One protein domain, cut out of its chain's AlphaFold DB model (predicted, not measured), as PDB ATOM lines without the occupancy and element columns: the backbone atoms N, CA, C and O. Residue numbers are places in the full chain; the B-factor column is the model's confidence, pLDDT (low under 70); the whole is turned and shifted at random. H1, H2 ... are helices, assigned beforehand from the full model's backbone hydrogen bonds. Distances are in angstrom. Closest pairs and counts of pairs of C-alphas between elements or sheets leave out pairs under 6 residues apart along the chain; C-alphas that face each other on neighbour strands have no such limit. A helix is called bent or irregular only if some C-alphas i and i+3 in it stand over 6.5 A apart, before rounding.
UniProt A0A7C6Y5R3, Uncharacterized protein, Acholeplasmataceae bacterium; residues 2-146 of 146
ATOM      1  N   LYS A   2      22.284 -62.403 -42.329       50.91
ATOM      2  CA  LYS A   2      22.359 -60.937 -42.110       50.91
ATOM      3  C   LYS A   2      23.396 -60.497 -41.057       50.91
ATOM      4  O   LYS A   2      24.130 -59.553 -41.310       50.91
ATOM      5  N   SER A   3      23.534 -61.214 -39.935       58.41
ATOM      6  CA  SER A   3      24.523 -60.877 -38.889       58.41
ATOM      7  C   SER A   3      25.979 -60.976 -39.364       58.41
ATOM      8  O   SER A   3      26.809 -60.155 -38.993       58.41
ATOM      9  N   LYS A   4      26.292 -61.935 -40.247       61.59
ATOM     10  CA  LYS A   4      27.642 -62.122 -40.803       61.59
ATOM     11  C   LYS A   4      28.014 -61.005 -41.788       61.59
ATOM     12  O   LYS A   4      29.159 -60.575 -41.811       61.59
ATOM     13  N   ILE A   5      27.035 -60.504 -42.550       63.03
ATOM     14  CA  ILE A   5      27.209 -59.371 -43.472       63.03
ATOM     15  C   ILE A   5      27.443 -58.076 -42.681       63.03
ATOM     16  O   ILE A   5      28.400 -57.364 -42.961       63.03
ATOM     17  N   ILE A   6      26.639 -57.812 -41.644       62.09
ATOM     18  CA  ILE A   6      26.791 -56.625 -40.782       62.09
ATOM     19  C   ILE A   6      28.154 -56.629 -40.069       62.09
ATOM     20  O   ILE A   6      28.843 -55.610 -40.042       62.09
ATOM     21  N   ASN A   7      28.595 -57.787 -39.567       62.94
ATOM     22  CA  ASN A   7      29.904 -57.916 -38.922       62.94
ATOM     23  C   ASN A   7      31.075 -57.703 -39.896       62.94
ATOM     24  O   ASN A   7      32.068 -57.080 -39.521       62.94
ATOM     25  N   ASN A   8      30.960 -58.166 -41.146       64.75
ATOM     26  CA  ASN A   8      31.982 -57.926 -42.168       64.75
ATOM     27  C   ASN A   8      32.068 -56.443 -42.558       64.75
ATOM     28  O   ASN A   8      33.168 -55.896 -42.583       64.75
ATOM     29  N   VAL A   9      30.929 -55.769 -42.756       70.25
ATOM     30  CA  VAL A   9      30.890 -54.329 -43.082       70.25
ATOM     31  C   VAL A   9      31.481 -53.483 -41.947       70.25
ATOM     32  O   VAL A   9      32.274 -52.574 -42.194       70.25
ATOM     33  N   ASN A  10      31.178 -53.813 -40.687       73.94
ATOM     34  CA  ASN A  10      31.769 -53.127 -39.532       73.94
ATOM     35  C   ASN A  10      33.289 -53.340 -39.437       73.94
ATOM     36  O   ASN A  10      34.029 -52.414 -39.098       73.94
ATOM     37  N   LYS A  11      33.773 -54.542 -39.775       78.56
ATOM     38  CA  LYS A  11      35.208 -54.854 -39.802       78.56
ATOM     39  C   LYS A  11      35.938 -54.079 -40.902       78.56
ATOM     40  O   LYS A  11      37.002 -53.517 -40.638       78.56
ATOM     41  N   GLU A  12      35.363 -54.010 -42.099       82.62
ATOM     42  CA  GLU A  12      35.911 -53.244 -43.227       82.62
ATOM     43  C   GLU A  12      35.946 -51.744 -42.925       82.62
ATOM     44  O   GLU A  12      36.986 -51.108 -43.107       82.62
ATOM     45  N   ARG A  13      34.865 -51.192 -42.358       82.94
ATOM     46  CA  ARG A  13      34.788 -49.784 -41.938       82.94
ATOM     47  C   ARG A  13      35.873 -49.425 -40.919       82.94
ATOM     48  O   ARG A  13      36.593 -48.441 -41.103       82.94
ATOM     49  N   LYS A  14      36.032 -50.245 -39.876       82.94
ATOM     50  CA  LYS A  14      37.065 -50.057 -38.845       82.94
ATOM     51  C   LYS A  14      38.477 -50.181 -39.426       82.94
ATOM     52  O   LYS A  14      39.361 -49.403 -39.072       82.94
ATOM     53  N   SER A  15      38.685 -51.130 -40.342       87.56
ATOM     54  CA  SER A  15      39.958 -51.299 -41.051       87.56
ATOM     55  C   SER A  15      40.294 -50.076 -41.907       87.56
ATOM     56  O   SER A  15      41.414 -49.572 -41.840       87.56
ATOM     57  N   PHE A  16      39.324 -49.553 -42.658       88.25
ATOM     58  CA  PHE A  16      39.503 -48.351 -43.469       88.25
ATOM     59  C   PHE A  16      39.843 -47.129 -42.608       88.25
ATOM     60  O   PHE A  16      40.829 -46.449 -42.883       88.25
ATOM     61  N   GLY A  17      39.099 -46.900 -41.519       88.12
ATOM     62  CA  GLY A  17      39.392 -45.819 -40.572       88.12
ATOM     63  C   GLY A  17      40.816 -45.902 -40.009       88.12
ATOM     64  O   GLY A  17      41.525 -44.900 -39.971       88.12
ATOM     65  N   ASN A  18      41.268 -47.107 -39.643       88.88
ATOM     66  CA  ASN A  18      42.647 -47.356 -39.205       88.88
ATOM     67  C   ASN A  18      43.686 -46.992 -40.274       88.88
ATOM     68  O   ASN A  18      44.715 -46.400 -39.951       88.88
ATOM     69  N   VAL A  19      43.453 -47.379 -41.530       93.31
ATOM     70  CA  VAL A  19      44.379 -47.096 -42.636       93.31
ATOM     71  C   VAL A  19      44.475 -45.594 -42.880       93.31
ATOM     72  O   VAL A  19      45.580 -45.056 -42.905       93.31
ATOM     73  N   VAL A  20      43.334 -44.907 -42.982       91.19
ATOM     74  CA  VAL A  20      43.287 -43.452 -43.188       91.19
ATOM     75  C   VAL A  20      43.989 -42.718 -42.048       91.19
ATOM     76  O   VAL A  20      44.828 -41.858 -42.304       91.19
ATOM     77  N   PHE A  21      43.719 -43.096 -40.797       93.25
ATOM     78  CA  PHE A  21      44.371 -42.477 -39.645       93.25
ATOM     79  C   PHE A  21      45.890 -42.678 -39.657       93.25
ATOM     80  O   PHE A  21      46.635 -41.725 -39.447       93.25
ATOM     81  N   LYS A  22      46.374 -43.884 -39.978       93.62
ATOM     82  CA  LYS A  22      47.817 -44.148 -40.111       93.62
ATOM     83  C   LYS A  22      48.467 -43.308 -41.208       93.62
ATOM     84  O   LYS A  22      49.570 -42.812 -41.002       93.62
ATOM     85  N   ILE A  23      47.794 -43.131 -42.348       95.19
ATOM     86  CA  ILE A  23      48.276 -42.267 -43.435       95.19
ATOM     87  C   ILE A  23      48.358 -40.815 -42.956       95.19
ATOM     88  O   ILE A  23      49.387 -40.174 -43.144       95.19
ATOM     89  N   ILE A  24      47.315 -40.318 -42.286       95.06
ATOM     90  CA  ILE A  24      47.283 -38.967 -41.706       95.06
ATOM     91  C   ILE A  24      48.434 -38.764 -40.716       95.06
ATOM     92  O   ILE A  24      49.141 -37.760 -40.797       95.06
ATOM     93  N   VAL A  25      48.664 -39.722 -39.815       94.12
ATOM     94  CA  VAL A  25      49.792 -39.685 -38.874       94.12
ATOM     95  C   VAL A  25      51.124 -39.678 -39.626       94.12
ATOM     96  O   VAL A  25      51.990 -38.870 -39.307       94.12
ATOM     97  N   GLY A  26      51.279 -40.512 -40.658       94.00
ATOM     98  CA  GLY A  26      52.478 -40.537 -41.497       94.00
ATOM     99  C   GLY A  26      52.761 -39.184 -42.157       94.00
ATOM    100  O   GLY A  26      53.863 -38.657 -42.024       94.00
ATOM    101  N   ILE A  27      51.752 -38.582 -42.791       94.94
ATOM    102  CA  ILE A  27      51.849 -37.242 -43.393       94.94
ATOM    103  C   ILE A  27      52.186 -36.192 -42.327       94.94
ATOM    104  O   ILE A  27      53.024 -35.330 -42.567       94.94
ATOM    105  N   SER A  28      51.585 -36.285 -41.139       94.94
ATOM    106  CA  SER A  28      51.827 -35.361 -40.023       94.94
ATOM    107  C   SER A  28      53.278 -35.398 -39.549       94.94
ATOM    108  O   SER A  28      53.902 -34.354 -39.380       94.94
ATOM    109  N   VAL A  29      53.832 -36.602 -39.378       93.69
ATOM    110  CA  VAL A  29      55.238 -36.805 -39.008       93.69
ATOM    111  C   VAL A  29      56.145 -36.222 -40.088       93.69
ATOM    112  O   VAL A  29      57.031 -35.431 -39.775       93.69
ATOM    113  N   VAL A  30      55.895 -36.541 -41.361       94.25
ATOM    114  CA  VAL A  30      56.692 -36.008 -42.475       94.25
ATOM    115  C   VAL A  30      56.590 -34.485 -42.563       94.25
ATOM    116  O   VAL A  30      57.602 -33.842 -42.805       94.25
ATOM    117  N   ALA A  31      55.420 -33.888 -42.331       92.56
ATOM    118  CA  ALA A  31      55.250 -32.439 -42.358       92.56
ATOM    119  C   ALA A  31      56.042 -31.755 -41.235       92.56
ATOM    120  O   ALA A  31      56.819 -30.842 -41.507       92.56
ATOM    121  N   VAL A  32      55.905 -32.232 -39.992       91.62
ATOM    122  CA  VAL A  32      56.614 -31.657 -38.838       91.62
ATOM    123  C   VAL A  32      58.122 -31.839 -38.994       91.62
ATOM    124  O   VAL A  32      58.846 -30.846 -39.025       91.62
ATOM    125  N   PHE A  33      58.611 -33.070 -39.179       89.25
ATOM    126  CA  PHE A  33      60.048 -33.325 -39.337       89.25
ATOM    127  C   PHE A  33      60.609 -32.712 -40.620       89.25
ATOM    128  O   PHE A  33      61.717 -32.181 -40.614       89.25
ATOM    129  N   GLY A  34      59.834 -32.709 -41.702       87.81
ATOM    130  CA  GLY A  34      60.198 -32.072 -42.961       87.81
ATOM    131  C   GLY A  34      60.506 -30.590 -42.782       87.81
ATOM    132  O   GLY A  34      61.482 -30.114 -43.351       87.81
ATOM    133  N   THR A  35      59.776 -29.867 -41.927       88.94
ATOM    134  CA  THR A  35      60.117 -28.460 -41.652       88.94
ATOM    135  C   THR A  35      61.476 -28.283 -40.976       88.94
ATOM    136  O   THR A  35      62.153 -27.291 -41.240       88.94
ATOM    137  N   PHE A  36      61.931 -29.241 -40.165       81.38
ATOM    138  CA  PHE A  36      63.262 -29.174 -39.556       81.38
ATOM    139  C   PHE A  36      64.377 -29.374 -40.579       81.38
ATOM    140  O   PHE A  36      65.403 -28.715 -40.460       81.38
ATOM    141  N   PHE A  37      64.171 -30.233 -41.582       81.62
ATOM    142  CA  PHE A  37      65.163 -30.485 -42.630       81.62
ATOM    143  C   PHE A  37      65.123 -29.431 -43.744       81.62
ATOM    144  O   PHE A  37      66.159 -28.871 -44.098       81.62
ATOM    145  N   PHE A  38      63.937 -29.129 -44.281       80.69
ATOM    146  CA  PHE A  38      63.769 -28.263 -45.453       80.69
ATOM    147  C   PHE A  38      63.754 -26.768 -45.127       80.69
ATOM    148  O   PHE A  38      64.123 -25.970 -45.980       80.69
ATOM    149  N   LEU A  39      63.368 -26.375 -43.908       80.94
ATOM    150  CA  LEU A  39      63.450 -24.981 -43.456       80.94
ATOM    151  C   LEU A  39      64.657 -24.797 -42.536       80.94
ATOM    152  O   LEU A  39      64.532 -24.245 -41.446       80.94
ATOM    153  N   THR A  40      65.817 -25.336 -42.912       77.00
ATOM    154  CA  THR A  40      67.071 -25.098 -42.181       77.00
ATOM    155  C   THR A  40      67.626 -23.739 -42.577       77.00
ATOM    156  O   THR A  40      67.753 -23.446 -43.763       77.00
ATOM    157  N   ALA A  41      67.948 -22.908 -41.587       72.69
ATOM    158  CA  ALA A  41      68.561 -21.618 -41.848       72.69
ATOM    159  C   ALA A  41      69.987 -21.802 -42.393       72.69
ATOM    160  O   ALA A  41      70.730 -22.627 -41.849       72.69
ATOM    161  N   PRO A  42      70.390 -21.060 -43.440       78.62
ATOM    162  CA  PRO A  42      71.788 -21.016 -43.845       78.62
ATOM    163  C   PRO A  42      72.655 -20.479 -42.698       78.62
ATOM    164  O   PRO A  42      72.190 -19.721 -41.849       78.62
ATOM    165  N   SER A  43      73.932 -20.860 -42.672       73.44
ATOM    166  CA  SER A  43      74.878 -20.470 -41.613       73.44
ATOM    167  C   SER A  43      75.091 -18.957 -41.489       73.44
ATOM    168  O   SER A  43      75.543 -18.494 -40.449       73.44
ATOM    169  N   GLU A  44      74.752 -18.197 -42.531       82.94
ATOM    170  CA  GLU A  44      74.856 -16.734 -42.597       82.94
ATOM    171  C   GLU A  44      73.484 -16.040 -42.514       82.94
ATOM    172  O   GLU A  44      73.356 -14.875 -42.881       82.94
ATOM    173  N   ALA A  45      72.443 -16.750 -42.060       82.00
ATOM    174  CA  ALA A  45      71.100 -16.193 -41.961       82.00
ATOM    175  C   ALA A  45      71.054 -14.986 -41.015       82.00
ATOM    176  O   ALA A  45      71.579 -15.011 -39.897       82.00
ATOM    177  N   THR A  46      70.352 -13.949 -41.454       89.62
ATOM    178  CA  THR A  46      70.021 -12.793 -40.620       89.62
ATOM    179  C   THR A  46      69.056 -13.185 -39.497       89.62
ATOM    180  O   THR A  46      68.322 -14.173 -39.581       89.62
ATOM    181  N   GLU A  47      69.007 -12.377 -38.436       87.25
ATOM    182  CA  GLU A  47      68.070 -12.589 -37.325       87.25
ATOM    183  C   GLU A  47      66.605 -12.607 -37.801       87.25
ATOM    184  O   GLU A  47      65.798 -13.417 -37.345       87.25
ATOM    185  N   GLU A  48      66.267 -11.778 -38.789       87.56
ATOM    186  CA  GLU A  48      64.927 -11.722 -39.374       87.56
ATOM    187  C   GLU A  48      64.563 -13.004 -40.145       87.56
ATOM    188  O   GLU A  48      63.444 -13.517 -40.025       87.56
ATOM    189  N   GLU A  49      65.511 -13.577 -40.889       88.94
ATOM    190  CA  GLU A  49      65.325 -14.860 -41.576       88.94
ATOM    191  C   GLU A  49      65.139 -16.007 -40.581       88.94
ATOM    192  O   GLU A  49      64.245 -16.840 -40.762       88.94
ATOM    193  N   LEU A  50      65.914 -16.019 -39.492       88.31
ATOM    194  CA  LEU A  50      65.768 -16.998 -38.412       88.31
ATOM    195  C   LEU A  50      64.381 -16.923 -37.761       88.31
ATOM    196  O   LEU A  50      63.735 -17.956 -37.531       88.31
ATOM    197  N   ILE A  51      63.886 -15.707 -37.513       90.75
ATOM    198  CA  ILE A  51      62.541 -15.477 -36.977       90.75
ATOM    199  C   ILE A  51      61.479 -15.991 -37.954       90.75
ATOM    200  O   ILE A  51      60.555 -16.696 -37.540       90.75
ATOM    201  N   ASN A  52      61.598 -15.685 -39.246       90.81
ATOM    202  CA  ASN A  52      60.627 -16.124 -40.249       90.81
ATOM    203  C   ASN A  52      60.620 -17.648 -40.421       90.81
ATOM    204  O   ASN A  52      59.547 -18.254 -40.436       90.81
ATOM    205  N   ILE A  53      61.788 -18.289 -40.458       91.25
ATOM    206  CA  ILE A  53      61.904 -19.754 -40.477       91.25
ATOM    207  C   ILE A  53      61.198 -20.370 -39.265       91.25
ATOM    208  O   ILE A  53      60.428 -21.324 -39.405       91.25
ATOM    209  N   THR A  54      61.404 -19.794 -38.080       90.50
ATOM    210  CA  THR A  54      60.761 -20.253 -36.841       90.50
ATOM    211  C   THR A  54      59.241 -20.095 -36.905       90.50
ATOM    212  O   THR A  54      58.515 -21.039 -36.587       90.50
ATOM    213  N   LYS A  55      58.741 -18.954 -37.405       93.31
ATOM    214  CA  LYS A  55      57.302 -18.737 -37.639       93.31
ATOM    215  C   LYS A  55      56.713 -19.822 -38.536       93.31
ATOM    216  O   LYS A  55      55.693 -20.404 -38.179       93.31
ATOM    217  N   TYR A  56      57.358 -20.136 -39.661       92.88
ATOM    218  CA  TYR A  56      56.868 -21.168 -40.579       92.88
ATOM    219  C   TYR A  56      56.870 -22.564 -39.951       92.88
ATOM    220  O   TYR A  56      55.892 -23.298 -40.106       92.88
ATOM    221  N   ARG A  57      57.911 -22.924 -39.191       93.56
ATOM    222  CA  ARG A  57      57.961 -24.200 -38.453       93.56
ATOM    223  C   ARG A  57      56.807 -24.326 -37.457       93.56
ATOM    224  O   ARG A  57      56.115 -25.349 -37.439       93.56
ATOM    225  N   HIS A  58      56.557 -23.280 -36.670       95.00
ATOM    226  CA  HIS A  58      55.439 -23.258 -35.726       95.00
ATOM    227  C   HIS A  58      54.083 -23.258 -36.436       95.00
ATOM    228  O   HIS A  58      53.174 -23.947 -35.982       95.00
ATOM    229  N   LEU A  59      53.946 -22.576 -37.576       94.56
ATOM    230  CA  LEU A  59      52.705 -22.548 -38.352       94.56
ATOM    231  C   LEU A  59      52.363 -23.917 -38.957       94.56
ATOM    232  O   LEU A  59      51.207 -24.340 -38.916       94.56
ATOM    233  N   VAL A  60      53.359 -24.639 -39.481       95.31
ATOM    234  CA  VAL A  60      53.154 -26.009 -39.980       95.31
ATOM    235  C   VAL A  60      52.797 -26.948 -38.831       95.31
ATOM    236  O   VAL A  60      51.853 -27.730 -38.948       95.31
ATOM    237  N   SER A  61      53.497 -26.835 -37.701       95.56
ATOM    238  CA  SER A  61      53.197 -27.624 -36.501       95.56
ATOM    239  C   SER A  61      51.780 -27.339 -35.992       95.56
ATOM    240  O   SER A  61      51.022 -28.270 -35.728       95.56
ATOM    241  N   PHE A  62      51.377 -26.067 -35.962       96.44
ATOM    242  CA  PHE A  62      50.013 -25.643 -35.663       96.44
ATOM    243  C   PHE A  62      48.997 -26.284 -36.617       96.44
ATOM    244  O   PHE A  62      48.027 -26.876 -36.156       96.44
ATOM    245  N   ALA A  63      49.218 -26.236 -37.933       95.00
ATOM    246  CA  ALA A  63      48.296 -26.838 -38.899       95.00
ATOM    247  C   ALA A  63      48.142 -28.356 -38.684       95.00
ATOM    248  O   ALA A  63      47.035 -28.898 -38.740       95.00
ATOM    249  N   VAL A  64      49.241 -29.049 -38.375       96.31
ATOM    250  CA  VAL A  64      49.225 -30.484 -38.070       96.31
ATOM    251  C   VAL A  64      48.456 -30.776 -36.777       96.31
ATOM    252  O   VAL A  64      47.612 -31.676 -36.756       96.31
ATOM    253  N   PHE A  65      48.710 -30.015 -35.712       96.31
ATOM    254  CA  PHE A  65      48.126 -30.249 -34.388       96.31
ATOM    255  C   PHE A  65      46.709 -29.705 -34.218       96.31
ATOM    256  O   PHE A  65      45.976 -30.237 -33.395       96.31
ATOM    257  N   ALA A  66      46.300 -28.685 -34.970       95.56
ATOM    258  CA  ALA A  66      44.957 -28.105 -34.894       95.56
ATOM    259  C   ALA A  66      43.983 -28.756 -35.881       95.56
ATOM    260  O   ALA A  66      42.784 -28.822 -35.612       95.56
ATOM    261  N   ILE A  67      44.485 -29.219 -37.031       93.12
ATOM    262  CA  ILE A  67      43.644 -29.663 -38.148       93.12
ATOM    263  C   ILE A  67      43.897 -31.138 -38.435       93.12
ATOM    264  O   ILE A  67      43.024 -31.977 -38.224       93.12
ATOM    265  N   LEU A  68      45.098 -31.476 -38.898       94.38
ATOM    266  CA  LEU A  68      45.325 -32.773 -39.531       94.38
ATOM    267  C   LEU A  68      45.121 -33.944 -38.551       94.38
ATOM    268  O   LEU A  68      44.329 -34.851 -38.817       94.38
ATOM    269  N   LEU A  69      45.784 -33.899 -37.393       95.69
ATOM    270  CA  LEU A  69      45.718 -34.972 -36.401       95.69
ATOM    271  C   LEU A  69      44.399 -35.009 -35.610       95.69
ATOM    272  O   LEU A  69      43.841 -36.104 -35.491       95.69
ATOM    273  N   PRO A  70      43.845 -33.889 -35.098       94.81
ATOM    274  CA  PRO A  70      42.580 -33.935 -34.365       94.81
ATOM    275  C   PRO A  70      41.414 -34.441 -35.212       94.81
ATOM    276  O   PRO A  70      40.683 -35.330 -34.773       94.81
ATOM    277  N   PHE A  71      41.265 -33.946 -36.446       92.81
ATOM    278  CA  PHE A  71      40.199 -34.414 -37.334       92.81
ATOM    279  C   PHE A  71      40.436 -35.855 -37.795       92.81
ATOM    280  O   PHE A  71      39.477 -36.621 -37.887       92.81
ATOM    281  N   GLY A  72      41.695 -36.263 -38.001       93.31
ATOM    282  CA  GLY A  72      42.040 -37.666 -38.236       93.31
ATOM    283  C   GLY A  72      41.617 -38.583 -37.084       93.31
ATOM    284  O   GLY A  72      41.042 -39.645 -37.330       93.31
ATOM    285  N   SER A  73      41.848 -38.162 -35.836       93.25
ATOM    286  CA  SER A  73      41.452 -38.902 -34.627       93.25
ATOM    287  C   SER A  73      39.932 -39.023 -34.507       93.25
ATOM    288  O   SER A  73      39.395 -40.115 -34.316       93.25
ATOM    289  N   VAL A  74      39.213 -37.912 -34.702       92.69
ATOM    290  CA  VAL A  74      37.743 -37.904 -34.676       92.69
ATOM    291  C   VAL A  74      37.168 -38.801 -35.772       92.69
ATOM    292  O   VAL A  74      36.276 -39.606 -35.505       92.69
ATOM    293  N   PHE A  75      37.693 -38.706 -36.996       91.81
ATOM    294  CA  PHE A  75      37.271 -39.556 -38.108       91.81
ATOM    295  C   PHE A  75      37.481 -41.042 -37.796       91.81
ATOM    296  O   PHE A  75      36.597 -41.866 -38.042       91.81
ATOM    297  N   TRP A  76      38.631 -41.385 -37.215       91.62
ATOM    298  CA  TRP A  76      38.934 -42.746 -36.795       91.62
ATOM    299  C   TRP A  76      37.924 -43.281 -35.771       91.62
ATOM    300  O   TRP A  76      37.378 -44.373 -35.965       91.62
ATOM    301  N   GLU A  77      37.607 -42.501 -34.736       90.38
ATOM    302  CA  GLU A  77      36.598 -42.877 -33.737       90.38
ATOM    303  C   GLU A  77      35.208 -43.039 -34.359       90.38
ATOM    304  O   GLU A  77      34.528 -44.041 -34.112       90.38
ATOM    305  N   MET A  78      34.815 -42.121 -35.248       88.62
ATOM    306  CA  MET A  78      33.550 -42.216 -35.979       88.62
ATOM    307  C   MET A  78      33.469 -43.488 -36.829       88.62
ATOM    308  O   MET A  78      32.397 -44.079 -36.961       88.62
ATOM    309  N   MET A  79      34.583 -43.947 -37.398       87.00
ATOM    310  CA  MET A  79      34.636 -45.192 -38.174       87.00
ATOM    311  C   MET A  79      34.647 -46.452 -37.303       87.00
ATOM    312  O   MET A  79      34.240 -47.515 -37.777       87.00
ATOM    313  N   GLY A  80      35.047 -46.337 -36.035       79.62
ATOM    314  CA  GLY A  80      34.985 -47.416 -35.050       79.62
ATOM    315  C   GLY A  80      33.561 -47.793 -34.628       79.62
ATOM    316  O   GLY A  80      33.339 -48.936 -34.234       79.62
ATOM    317  N   GLY A  81      32.600 -46.869 -34.744       73.38
ATOM    318  CA  GLY A  81      31.166 -47.124 -34.541       73.38
ATOM    319  C   GLY A  81      30.711 -47.284 -33.084       73.38
ATOM    320  O   GLY A  81      29.519 -47.444 -32.853       73.38
ATOM    321  N   ILE A  82      31.634 -47.218 -32.123       74.25
ATOM    322  CA  ILE A  82      31.381 -47.374 -30.685       74.25
ATOM    323  C   ILE A  82      31.873 -46.099 -29.994       74.25
ATOM    324  O   ILE A  82      33.022 -46.015 -29.562       74.25
ATOM    325  N   TYR A  83      31.038 -45.061 -29.995       84.88
ATOM    326  CA  TYR A  83      31.374 -43.745 -29.453       84.88
ATOM    327  C   TYR A  83      30.144 -43.028 -28.898       84.88
ATOM    328  O   TYR A  83      29.017 -43.205 -29.368       84.88
ATOM    329  N   ASP A  84      30.370 -42.169 -27.911       89.12
ATOM    330  CA  ASP A  84      29.366 -41.226 -27.440       89.12
ATOM    331  C   ASP A  84      29.252 -40.043 -28.419       89.12
ATOM    332  O   ASP A  84      30.194 -39.264 -28.597       89.12
ATOM    333  N   GLN A  85      28.083 -39.906 -29.054       88.75
ATOM    334  CA  GLN A  85      27.806 -38.843 -30.026       88.75
ATOM    335  C   GLN A  85      28.028 -37.444 -29.440       88.75
ATOM    336  O   GLN A  85      28.616 -36.598 -30.113       88.75
ATOM    337  N   ASN A  86      27.635 -37.206 -28.184       91.38
ATOM    338  CA  ASN A  86      27.771 -35.891 -27.555       91.38
ATOM    339  C   ASN A  86      29.247 -35.523 -27.358       91.38
ATOM    340  O   ASN A  86      29.644 -34.380 -27.586       91.38
ATOM    341  N   LYS A  87      30.085 -36.503 -26.996       91.88
ATOM    342  CA  LYS A  87      31.531 -36.293 -26.830       91.88
ATOM    343  C   LYS A  87      32.237 -36.071 -28.166       91.88
ATOM    344  O   LYS A  87      33.127 -35.227 -28.239       91.88
ATOM    345  N   ILE A  88      31.832 -36.776 -29.226       93.69
ATOM    346  CA  ILE A  88      32.363 -36.540 -30.577       93.69
ATOM    347  C   ILE A  88      31.979 -35.147 -31.085       93.69
ATOM    348  O   ILE A  88      32.844 -34.438 -31.601       93.69
ATOM    349  N   ILE A  89      30.729 -34.716 -30.892       93.81
ATOM    350  CA  ILE A  89      30.297 -33.358 -31.257       93.81
ATOM    351  C   ILE A  89      31.137 -32.318 -30.508       93.81
ATOM    352  O   ILE A  89      31.660 -31.396 -31.132       93.81
ATOM    353  N   LEU A  90      31.341 -32.502 -29.199       94.56
ATOM    354  CA  LEU A  90      32.190 -31.613 -28.406       94.56
ATOM    355  C   LEU A  90      33.625 -31.552 -28.955       94.56
ATOM    356  O   LEU A  90      34.169 -30.459 -29.105       94.56
ATOM    357  N   LYS A  91      34.222 -32.695 -29.317       94.94
ATOM    358  CA  LYS A  91      35.546 -32.738 -29.959       94.94
ATOM    359  C   LYS A  91      35.592 -31.953 -31.259       94.94
ATOM    360  O   LYS A  91      36.508 -31.154 -31.436       94.94
ATOM    361  N   ILE A  92      34.614 -32.153 -32.139       94.81
ATOM    362  CA  ILE A  92      34.537 -31.445 -33.423       94.81
ATOM    363  C   ILE A  92      34.458 -29.939 -33.187       94.81
ATOM    364  O   ILE A  92      35.211 -29.194 -33.812       94.81
ATOM    365  N   VAL A  93      33.595 -29.490 -32.271       96.31
ATOM    366  CA  VAL A  93      33.427 -28.063 -31.959       96.31
ATOM    367  C   VAL A  93      34.725 -27.467 -31.419       96.31
ATOM    368  O   VAL A  93      35.188 -26.457 -31.944       96.31
ATOM    369  N   VAL A  94      35.349 -28.105 -30.424       95.38
ATOM    370  CA  VAL A  94      36.601 -27.615 -29.823       95.38
ATOM    371  C   VAL A  94      37.731 -27.565 -30.856       95.38
ATOM    372  O   VAL A  94      38.378 -26.527 -30.994       95.38
ATOM    373  N   CYS A  95      37.933 -28.635 -31.633       94.94
ATOM    374  CA  CYS A  95      38.986 -28.673 -32.653       94.94
ATOM    375  C   CYS A  95      38.734 -27.641 -33.761       94.94
ATOM    376  O   CYS A  95      39.664 -26.966 -34.194       94.94
ATOM    377  N   SER A  96      37.477 -27.465 -34.186       96.25
ATOM    378  CA  SER A  96      37.108 -26.469 -35.202       96.25
ATOM    379  C   SER A  96      37.344 -25.043 -34.710       96.25
ATOM    380  O   SER A  96      37.885 -24.224 -35.449       96.25
ATOM    381  N   LEU A  97      36.985 -24.743 -33.457       96.88
ATOM    382  CA  LEU A  97      37.229 -23.430 -32.859       96.88
ATOM    383  C   LEU A  97      38.724 -23.124 -32.782       96.88
ATOM    384  O   LEU A  97      39.136 -22.037 -33.179       96.88
ATOM    385  N   ILE A  98      39.540 -24.078 -32.332       96.12
ATOM    386  CA  ILE A  98      40.994 -23.893 -32.232       96.12
ATOM    387  C   ILE A  98      41.624 -23.744 -33.620       96.12
ATOM    388  O   ILE A  98      42.453 -22.853 -33.813       96.12
ATOM    389  N   ALA A  99      41.194 -24.538 -34.604       95.88
ATOM    390  CA  ALA A  99      41.649 -24.407 -35.983       95.88
ATOM    391  C   ALA A  99      41.323 -23.022 -36.565       95.88
ATOM    392  O   ALA A  99      42.211 -22.360 -37.101       95.88
ATOM    393  N   VAL A 100      40.079 -22.552 -36.430       97.00
ATOM    394  CA  VAL A 100      39.643 -21.263 -36.995       97.00
ATOM    395  C   VAL A 100      40.283 -20.088 -36.261       97.00
ATOM    396  O   VAL A 100      40.921 -19.248 -36.895       97.00
ATOM    397  N   ILE A 101      40.152 -20.030 -34.933       96.44
ATOM    398  CA  ILE A 101      40.671 -18.917 -34.126       96.44
ATOM    399  C   ILE A 101      42.195 -18.876 -34.215       96.44
ATOM    400  O   ILE A 101      42.755 -17.812 -34.466       96.44
ATOM    401  N   GLY A 102      42.867 -20.022 -34.077       94.50
ATOM    402  CA  GLY A 102      44.321 -20.100 -34.170       94.50
ATOM    403  C   GLY A 102      44.842 -19.677 -35.543       94.50
ATOM    404  O   GLY A 102      45.829 -18.946 -35.612       94.50
ATOM    405  N   THR A 103      44.147 -20.044 -36.629       94.94
ATOM    406  CA  THR A 103      44.509 -19.601 -37.987       94.94
ATOM    407  C   THR A 103      44.341 -18.092 -38.132       94.94
ATOM    408  O   THR A 103      45.269 -17.417 -38.572       94.94
ATOM    409  N   LEU A 104      43.193 -17.540 -37.722       95.81
ATOM    410  CA  LEU A 104      42.937 -16.100 -37.804       95.81
ATOM    411  C   LEU A 104      43.957 -15.302 -36.987       95.81
ATOM    412  O   LEU A 104      44.562 -14.368 -37.505       95.81
ATOM    413  N   VAL A 105      44.197 -15.690 -35.735       94.56
ATOM    414  CA  VAL A 105      45.144 -15.007 -34.844       94.56
ATOM    415  C   VAL A 105      46.574 -15.091 -35.387       94.56
ATOM    416  O   VAL A 105      47.275 -14.078 -35.414       94.56
ATOM    417  N   SER A 106      46.996 -16.261 -35.878       93.25
ATOM    418  CA  SER A 106      48.339 -16.455 -36.444       93.25
ATOM    419  C   SER A 106      48.566 -15.620 -37.707       93.25
ATOM    420  O   SER A 106      49.620 -14.999 -37.849       93.25
ATOM    421  N   LEU A 107      47.579 -15.566 -38.607       91.88
ATOM    422  CA  LEU A 107      47.686 -14.826 -39.868       91.88
ATOM    423  C   LEU A 107      47.564 -13.310 -39.682       91.88
ATOM    424  O   LEU A 107      48.281 -12.565 -40.343       91.88
ATOM    425  N   LEU A 108      46.686 -12.845 -38.789       94.38
ATOM    426  CA  LEU A 108      46.462 -11.411 -38.574       94.38
ATOM    427  C   LEU A 108      47.599 -10.745 -37.795       94.38
ATOM    428  O   LEU A 108      47.922  -9.590 -38.055       94.38
ATOM    429  N   THR A 109      48.192 -11.445 -36.826       93.88
ATOM    430  CA  THR A 109      49.269 -10.868 -36.006       93.88
ATOM    431  C   THR A 109      50.644 -11.027 -36.642       93.88
ATOM    432  O   THR A 109      51.509 -10.180 -36.428       93.88
ATOM    433  N   TRP A 110      50.866 -12.126 -37.375       93.44
ATOM    434  CA  TRP A 110      52.160 -12.519 -37.947       93.44
ATOM    435  C   TRP A 110      53.346 -12.400 -36.966       93.44
ATOM    436  O   TRP A 110      54.492 -12.118 -37.338       93.44
ATOM    437  N   ASN A 111      53.074 -12.610 -35.678       94.06
ATOM    438  CA  ASN A 111      54.033 -12.465 -34.593       94.06
ATOM    439  C   ASN A 111      54.552 -13.846 -34.160       94.06
ATOM    440  O   ASN A 111      53.769 -14.775 -33.979       94.06
ATOM    441  N   ALA A 112      55.870 -13.985 -33.983       91.62
ATOM    442  CA  ALA A 112      56.495 -15.280 -33.696       91.62
ATOM    443  C   ALA A 112      55.987 -15.910 -32.393       91.62
ATOM    444  O   ALA A 112      55.627 -17.084 -32.385       91.62
ATOM    445  N   THR A 113      55.878 -15.109 -31.331       94.25
ATOM    446  CA  THR A 113      55.377 -15.539 -30.023       94.25
ATOM    447  C   THR A 113      53.909 -15.950 -30.099       94.25
ATOM    448  O   THR A 113      53.514 -16.958 -29.525       94.25
ATOM    449  N   VAL A 114      53.085 -15.210 -30.847       94.94
ATOM    450  CA  VAL A 114      51.659 -15.543 -31.008       94.94
ATOM    451  C   VAL A 114      51.470 -16.859 -31.773       94.94
ATOM    452  O   VAL A 114      50.637 -17.683 -31.385       94.94
ATOM    453  N   ILE A 115      52.254 -17.080 -32.831       96.00
ATOM    454  CA  ILE A 115      52.219 -18.322 -33.617       96.00
ATOM    455  C   ILE A 115      52.724 -19.505 -32.773       96.00
ATOM    456  O   ILE A 115      52.132 -20.582 -32.805       96.00
ATOM    457  N   GLU A 116      53.765 -19.302 -31.963       95.56
ATOM    458  CA  GLU A 116      54.271 -20.306 -31.017       95.56
ATOM    459  C   GLU A 116      53.219 -20.689 -29.961       95.56
ATOM    460  O   GLU A 116      52.937 -21.871 -29.753       95.56
ATOM    461  N   ILE A 117      52.574 -19.704 -29.332       96.44
ATOM    462  CA  ILE A 117      51.490 -19.949 -28.369       96.44
ATOM    463  C   ILE A 117      50.333 -20.697 -29.046       96.44
ATOM    464  O   ILE A 117      49.794 -21.649 -28.478       96.44
ATOM    465  N   SER A 118      49.977 -20.310 -30.274       96.62
ATOM    466  CA  SER A 118      48.924 -20.977 -31.053       96.62
ATOM    467  C   SER A 118      49.266 -22.444 -31.319       96.62
ATOM    468  O   SER A 118      48.407 -23.315 -31.164       96.62
ATOM    469  N   MET A 119      50.531 -22.740 -31.633       96.44
ATOM    470  CA  MET A 119      51.029 -24.109 -31.758       96.44
ATOM    471  C   MET A 119      50.853 -24.893 -30.444       96.44
ATOM    472  O   MET A 119      50.296 -25.992 -30.472       96.44
ATOM    473  N   TYR A 120      51.237 -24.348 -29.288       96.94
ATOM    474  CA  TYR A 120      51.051 -25.053 -28.009       96.94
ATOM    475  C   TYR A 120      49.575 -25.279 -27.655       96.94
ATOM    476  O   TYR A 120      49.208 -26.370 -27.212       96.94
ATOM    477  N   ILE A 121      48.701 -24.301 -27.907       95.75
ATOM    478  CA  ILE A 121      47.250 -24.464 -27.721       95.75
ATOM    479  C   ILE A 121      46.710 -25.569 -28.640       95.75
ATOM    480  O   ILE A 121      45.915 -26.406 -28.211       95.75
ATOM    481  N   SER A 122      47.172 -25.626 -29.892       95.75
ATOM    482  CA  SER A 122      46.776 -26.693 -30.817       95.75
ATOM    483  C   SER A 122      47.267 -28.074 -30.383       95.75
ATOM    484  O   SER A 122      46.536 -29.053 -30.523       95.75
ATOM    485  N   LEU A 123      48.444 -28.166 -29.758       96.31
ATOM    486  CA  LEU A 123      48.928 -29.414 -29.170       96.31
ATOM    487  C   LEU A 123      48.000 -29.897 -28.044       96.31
ATOM    488  O   LEU A 123      47.678 -31.083 -27.982       96.31
ATOM    489  N   LEU A 124      47.503 -28.990 -27.198       94.56
ATOM    490  CA  LEU A 124      46.499 -29.329 -26.180       94.56
ATOM    491  C   LEU A 124      45.183 -29.806 -26.811       94.56
ATOM    492  O   LEU A 124      44.591 -30.776 -26.332       94.56
ATOM    493  N   SER A 125      44.753 -29.182 -27.914       92.62
ATOM    494  CA  SER A 125      43.590 -29.640 -28.692       92.62
ATOM    495  C   SER A 125      43.765 -31.067 -29.197       92.62
ATOM    496  O   SER A 125      42.826 -31.860 -29.139       92.62
ATOM    497  N   LEU A 126      44.957 -31.407 -29.688       95.06
ATOM    498  CA  LEU A 126      45.274 -32.758 -30.127       95.06
ATOM    499  C   LEU A 126      45.202 -33.752 -28.966       95.06
ATOM    500  O   LEU A 126      44.556 -34.790 -29.099       95.06
ATOM    501  N   VAL A 127      45.808 -33.431 -27.820       95.31
ATOM    502  CA  VAL A 127      45.734 -34.286 -26.622       95.31
ATOM    503  C   VAL A 127      44.276 -34.540 -26.239       95.31
ATOM    504  O   VAL A 127      43.893 -35.689 -26.026       95.31
ATOM    505  N   PHE A 128      43.440 -33.499 -26.238       92.38
ATOM    506  CA  PHE A 128      42.002 -33.628 -26.005       92.38
ATOM    507  C   PHE A 128      41.304 -34.511 -27.059       92.38
ATOM    508  O   PHE A 128      40.509 -35.390 -26.714       92.38
ATOM    509  N   ALA A 129      41.626 -34.333 -28.342       92.75
ATOM    510  CA  ALA A 129      41.056 -35.111 -29.440       92.75
ATOM    511  C   ALA A 129      41.438 -36.601 -29.400       92.75
ATOM    512  O   ALA A 129      40.698 -37.422 -29.944       92.75
ATOM    513  N   LEU A 130      42.541 -36.964 -28.741       91.62
ATOM    514  CA  LEU A 130      42.988 -38.351 -28.570       91.62
ATOM    515  C   LEU A 130      42.301 -39.084 -27.404       91.62
ATOM    516  O   LEU A 130      42.411 -40.304 -27.315       91.62
ATOM    517  N   ILE A 131      41.582 -38.384 -26.516       91.44
ATOM    518  CA  ILE A 131      40.890 -39.008 -25.373       91.44
ATOM    519  C   ILE A 131      39.706 -39.844 -25.880       91.44
ATOM    520  O   ILE A 131      38.744 -39.251 -26.359       91.44
ATOM    521  N   PRO A 132      39.689 -41.183 -25.762       86.00
ATOM    522  CA  PRO A 132      38.639 -42.008 -26.363       86.00
ATOM    523  C   PRO A 132      37.228 -41.631 -25.888       86.00
ATOM    524  O   PRO A 132      36.997 -41.428 -24.695       86.00
ATOM    525  N   THR A 133      36.260 -41.589 -26.807       87.12
ATOM    526  CA  THR A 133      34.849 -41.277 -26.486       87.12
ATOM    527  C   THR A 133      33.974 -42.507 -26.215       87.12
ATOM    528  O   THR A 133      32.758 -42.379 -26.074       87.12
ATOM    529  N   ILE A 134      34.577 -43.694 -26.125       79.06
ATOM    530  CA  ILE A 134      33.880 -44.978 -25.957       79.06
ATOM    531  C   ILE A 134      33.094 -44.996 -24.634       79.06
ATOM    532  O   ILE A 134      33.585 -44.535 -23.597       79.06
ATOM    533  N   LYS A 135      31.871 -45.541 -24.651       65.50
ATOM    534  CA  LYS A 135      31.067 -45.733 -23.438       65.50
ATOM    535  C   LYS A 135      31.681 -46.835 -22.555       65.50
ATOM    536  O   LYS A 135      31.981 -47.910 -23.072       65.50
ATOM    537  N   PRO A 136      31.834 -46.630 -21.234       61.47
ATOM    538  CA  PRO A 136      32.437 -47.626 -20.336       61.47
ATOM    539  C   PRO A 136      31.709 -48.981 -20.319       61.47
ATOM    540  O   PRO A 136      32.333 -50.018 -20.115       61.47
ATOM    541  N   GLU A 137      30.395 -48.965 -20.536       57.16
ATOM    542  CA  GLU A 137      29.511 -50.137 -20.511       57.16
ATOM    543  C   GLU A 137      29.763 -51.074 -21.706       57.16
ATOM    544  O   GLU A 137      29.908 -52.279 -21.527       57.16
ATOM    545  N   GLU A 138      29.963 -50.517 -22.902       56.16
ATOM    546  CA  GLU A 138      30.271 -51.272 -24.129       56.16
ATOM    547  C   GLU A 138      31.713 -51.831 -24.114       56.16
ATOM    548  O   GLU A 138      32.006 -52.856 -24.731       56.16
ATOM    549  N   VAL A 139      32.631 -51.208 -23.359       58.25
ATOM    550  CA  VAL A 139      33.999 -51.728 -23.142       58.25
ATOM    551  C   VAL A 139      33.997 -52.988 -22.269       58.25
ATOM    552  O   VAL A 139      34.846 -53.857 -22.474       58.25
ATOM    553  N   LYS A 140      33.065 -53.108 -21.312       52.00
ATOM    554  CA  LYS A 140      32.911 -54.326 -20.496       52.00
ATOM    555  C   LYS A 140      32.411 -55.499 -21.336       52.00
ATOM    556  O   LYS A 140      33.060 -56.539 -21.336       52.00
ATOM    557  N   GLU A 141      31.359 -55.307 -22.132       49.56
ATOM    558  CA  GLU A 141      30.839 -56.365 -23.014       49.56
ATOM    559  C   GLU A 141      31.865 -56.830 -24.059       49.56
ATOM    560  O   GLU A 141      31.954 -58.020 -24.355       49.56
ATOM    561  N   LEU A 142      32.680 -55.921 -24.606       57.59
ATOM    562  CA  LEU A 142      33.752 -56.293 -25.538       57.59
ATOM    563  C   LEU A 142      34.888 -57.086 -24.876       57.59
ATOM    564  O   LEU A 142      35.558 -57.847 -25.567       57.59
ATOM    565  N   ARG A 143      35.132 -56.898 -23.573       54.47
ATOM    566  CA  ARG A 143      36.144 -57.657 -22.816       54.47
ATOM    567  C   ARG A 143      35.635 -59.016 -22.353       54.47
ATOM    568  O   ARG A 143      36.436 -59.929 -22.226       54.47
ATOM    569  N   GLU A 144      34.341 -59.137 -22.082       47.59
ATOM    570  CA  GLU A 144      33.723 -60.391 -21.636       47.59
ATOM    571  C   GLU A 144      33.445 -61.359 -22.801       47.59
ATOM    572  O   GLU A 144      33.312 -62.558 -22.577       47.59
ATOM    573  N   ASN A 145      33.405 -60.859 -24.043       48.28
ATOM    574  CA  ASN A 145      33.154 -61.647 -25.259       48.28
ATOM    575  C   ASN A 145      34.395 -61.865 -26.159       48.28
ATOM    576  O   ASN A 145      34.243 -62.386 -27.269       48.28
ATOM    577  N   ALA A 146      35.586 -61.431 -25.733       49.28
ATOM    578  CA  ALA A 146      36.860 -61.600 -26.450       49.28
ATOM    579  C   ALA A 146      37.716 -62.696 -25.809       49.28
ATOM    580  O   ALA A 146      38.367 -63.436 -26.582       49.28
TER     581      ALA A 146
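What this domain is: This is residues 2 to 146 of the 146 residues of an uncharacterized protein of Acholeplasmataceae bacterium (UniProt A0A7C6Y5R3). The model is a long bundle of helices in which the bent but nearly straight helix H2 runs through the middle, with the longer helix H1 packed along one side of it and the hairpin of H3 and H4 packed on its other side. Residues 2 to 9 of H1 stick out at one end, and near that same end the short helix H5 lies apart from the bundle, with residues 140 to 146 standing free. The printed part has 145 residues, with five named helices in the order H1, H2, H3, H4, H5 and no named strand, and its class is all helix. It is loose, with a radius of gyration of the C-alphas of 19.2 A, and spans 67 by 27 by 22 A, a rod in outline.

Where its parts are: H1, residues 2 to 38, begins at C-alpha 2 (22.359, -60.937, -42.110) and is 52.9 A long from first to last C-alpha. H2, residues 47 to 80, was assigned by its hydrogen bonds as one helix but is bent, with C-alphas 66 and 69 lying 7.1 A apart. Its arms are H2a, residues 47 to 66, 27.9 A long, and H2b, residues 69 to 80, 16.5 A long. H3, residues 85 to 109, is 35.8 A long and begins at C-alpha 85 (27.806, -38.843, -30.026). H4, residues 112 to 129, is 25.5 A long. H5, residues 136 to 144, ends at C-alpha 144 (33.723, -60.391, -21.636).

How they stand to each other: H1, H2a, H2b, H3 and H4 form a bundle, helices side by side, and H2 is the hub, touching three other helices. Its arms stand at a shallow tilt of 12 degrees. H1 touches H2b, closest at the C-alphas of Gly 17 and Trp 76, 4.9 A apart, at a shallow tilt of 11 degrees, opposite ways. With residues 28 to 36 alone H1 touches H2a, its hairpin partner, closest at the C-alphas of Thr 35 and Arg 57, 5.7 A apart. H4 touches H2a, closest at the C-alphas of Phe 62 and Met 119, 4.3 A apart, at a shallow tilt of 18 degrees, the same way. H3 and H4 are a hairpin, closest at the C-alphas of Ser 106 and Ile 115, 5.2 A apart, at a shallow tilt of 8 degrees. H1 is apart from H3 and H4, and H5 touches no helix. Every O i to N i+4 pair is within hydrogen-bond range in H2a, H2b, H3, H4 and H5; in H1, 32 of 33 are.

The domain as a whole: The C-alphas of Lys 2 and Glu 44, the two farthest apart, are 68.6 A from each other. The printed part has no cut and no long link; those from H2 to H3 and from H3 to H4 are tight. The mean pLDDT of the printed part is 86.3, and residues 2 to 8 and 135 to 146 are under 70.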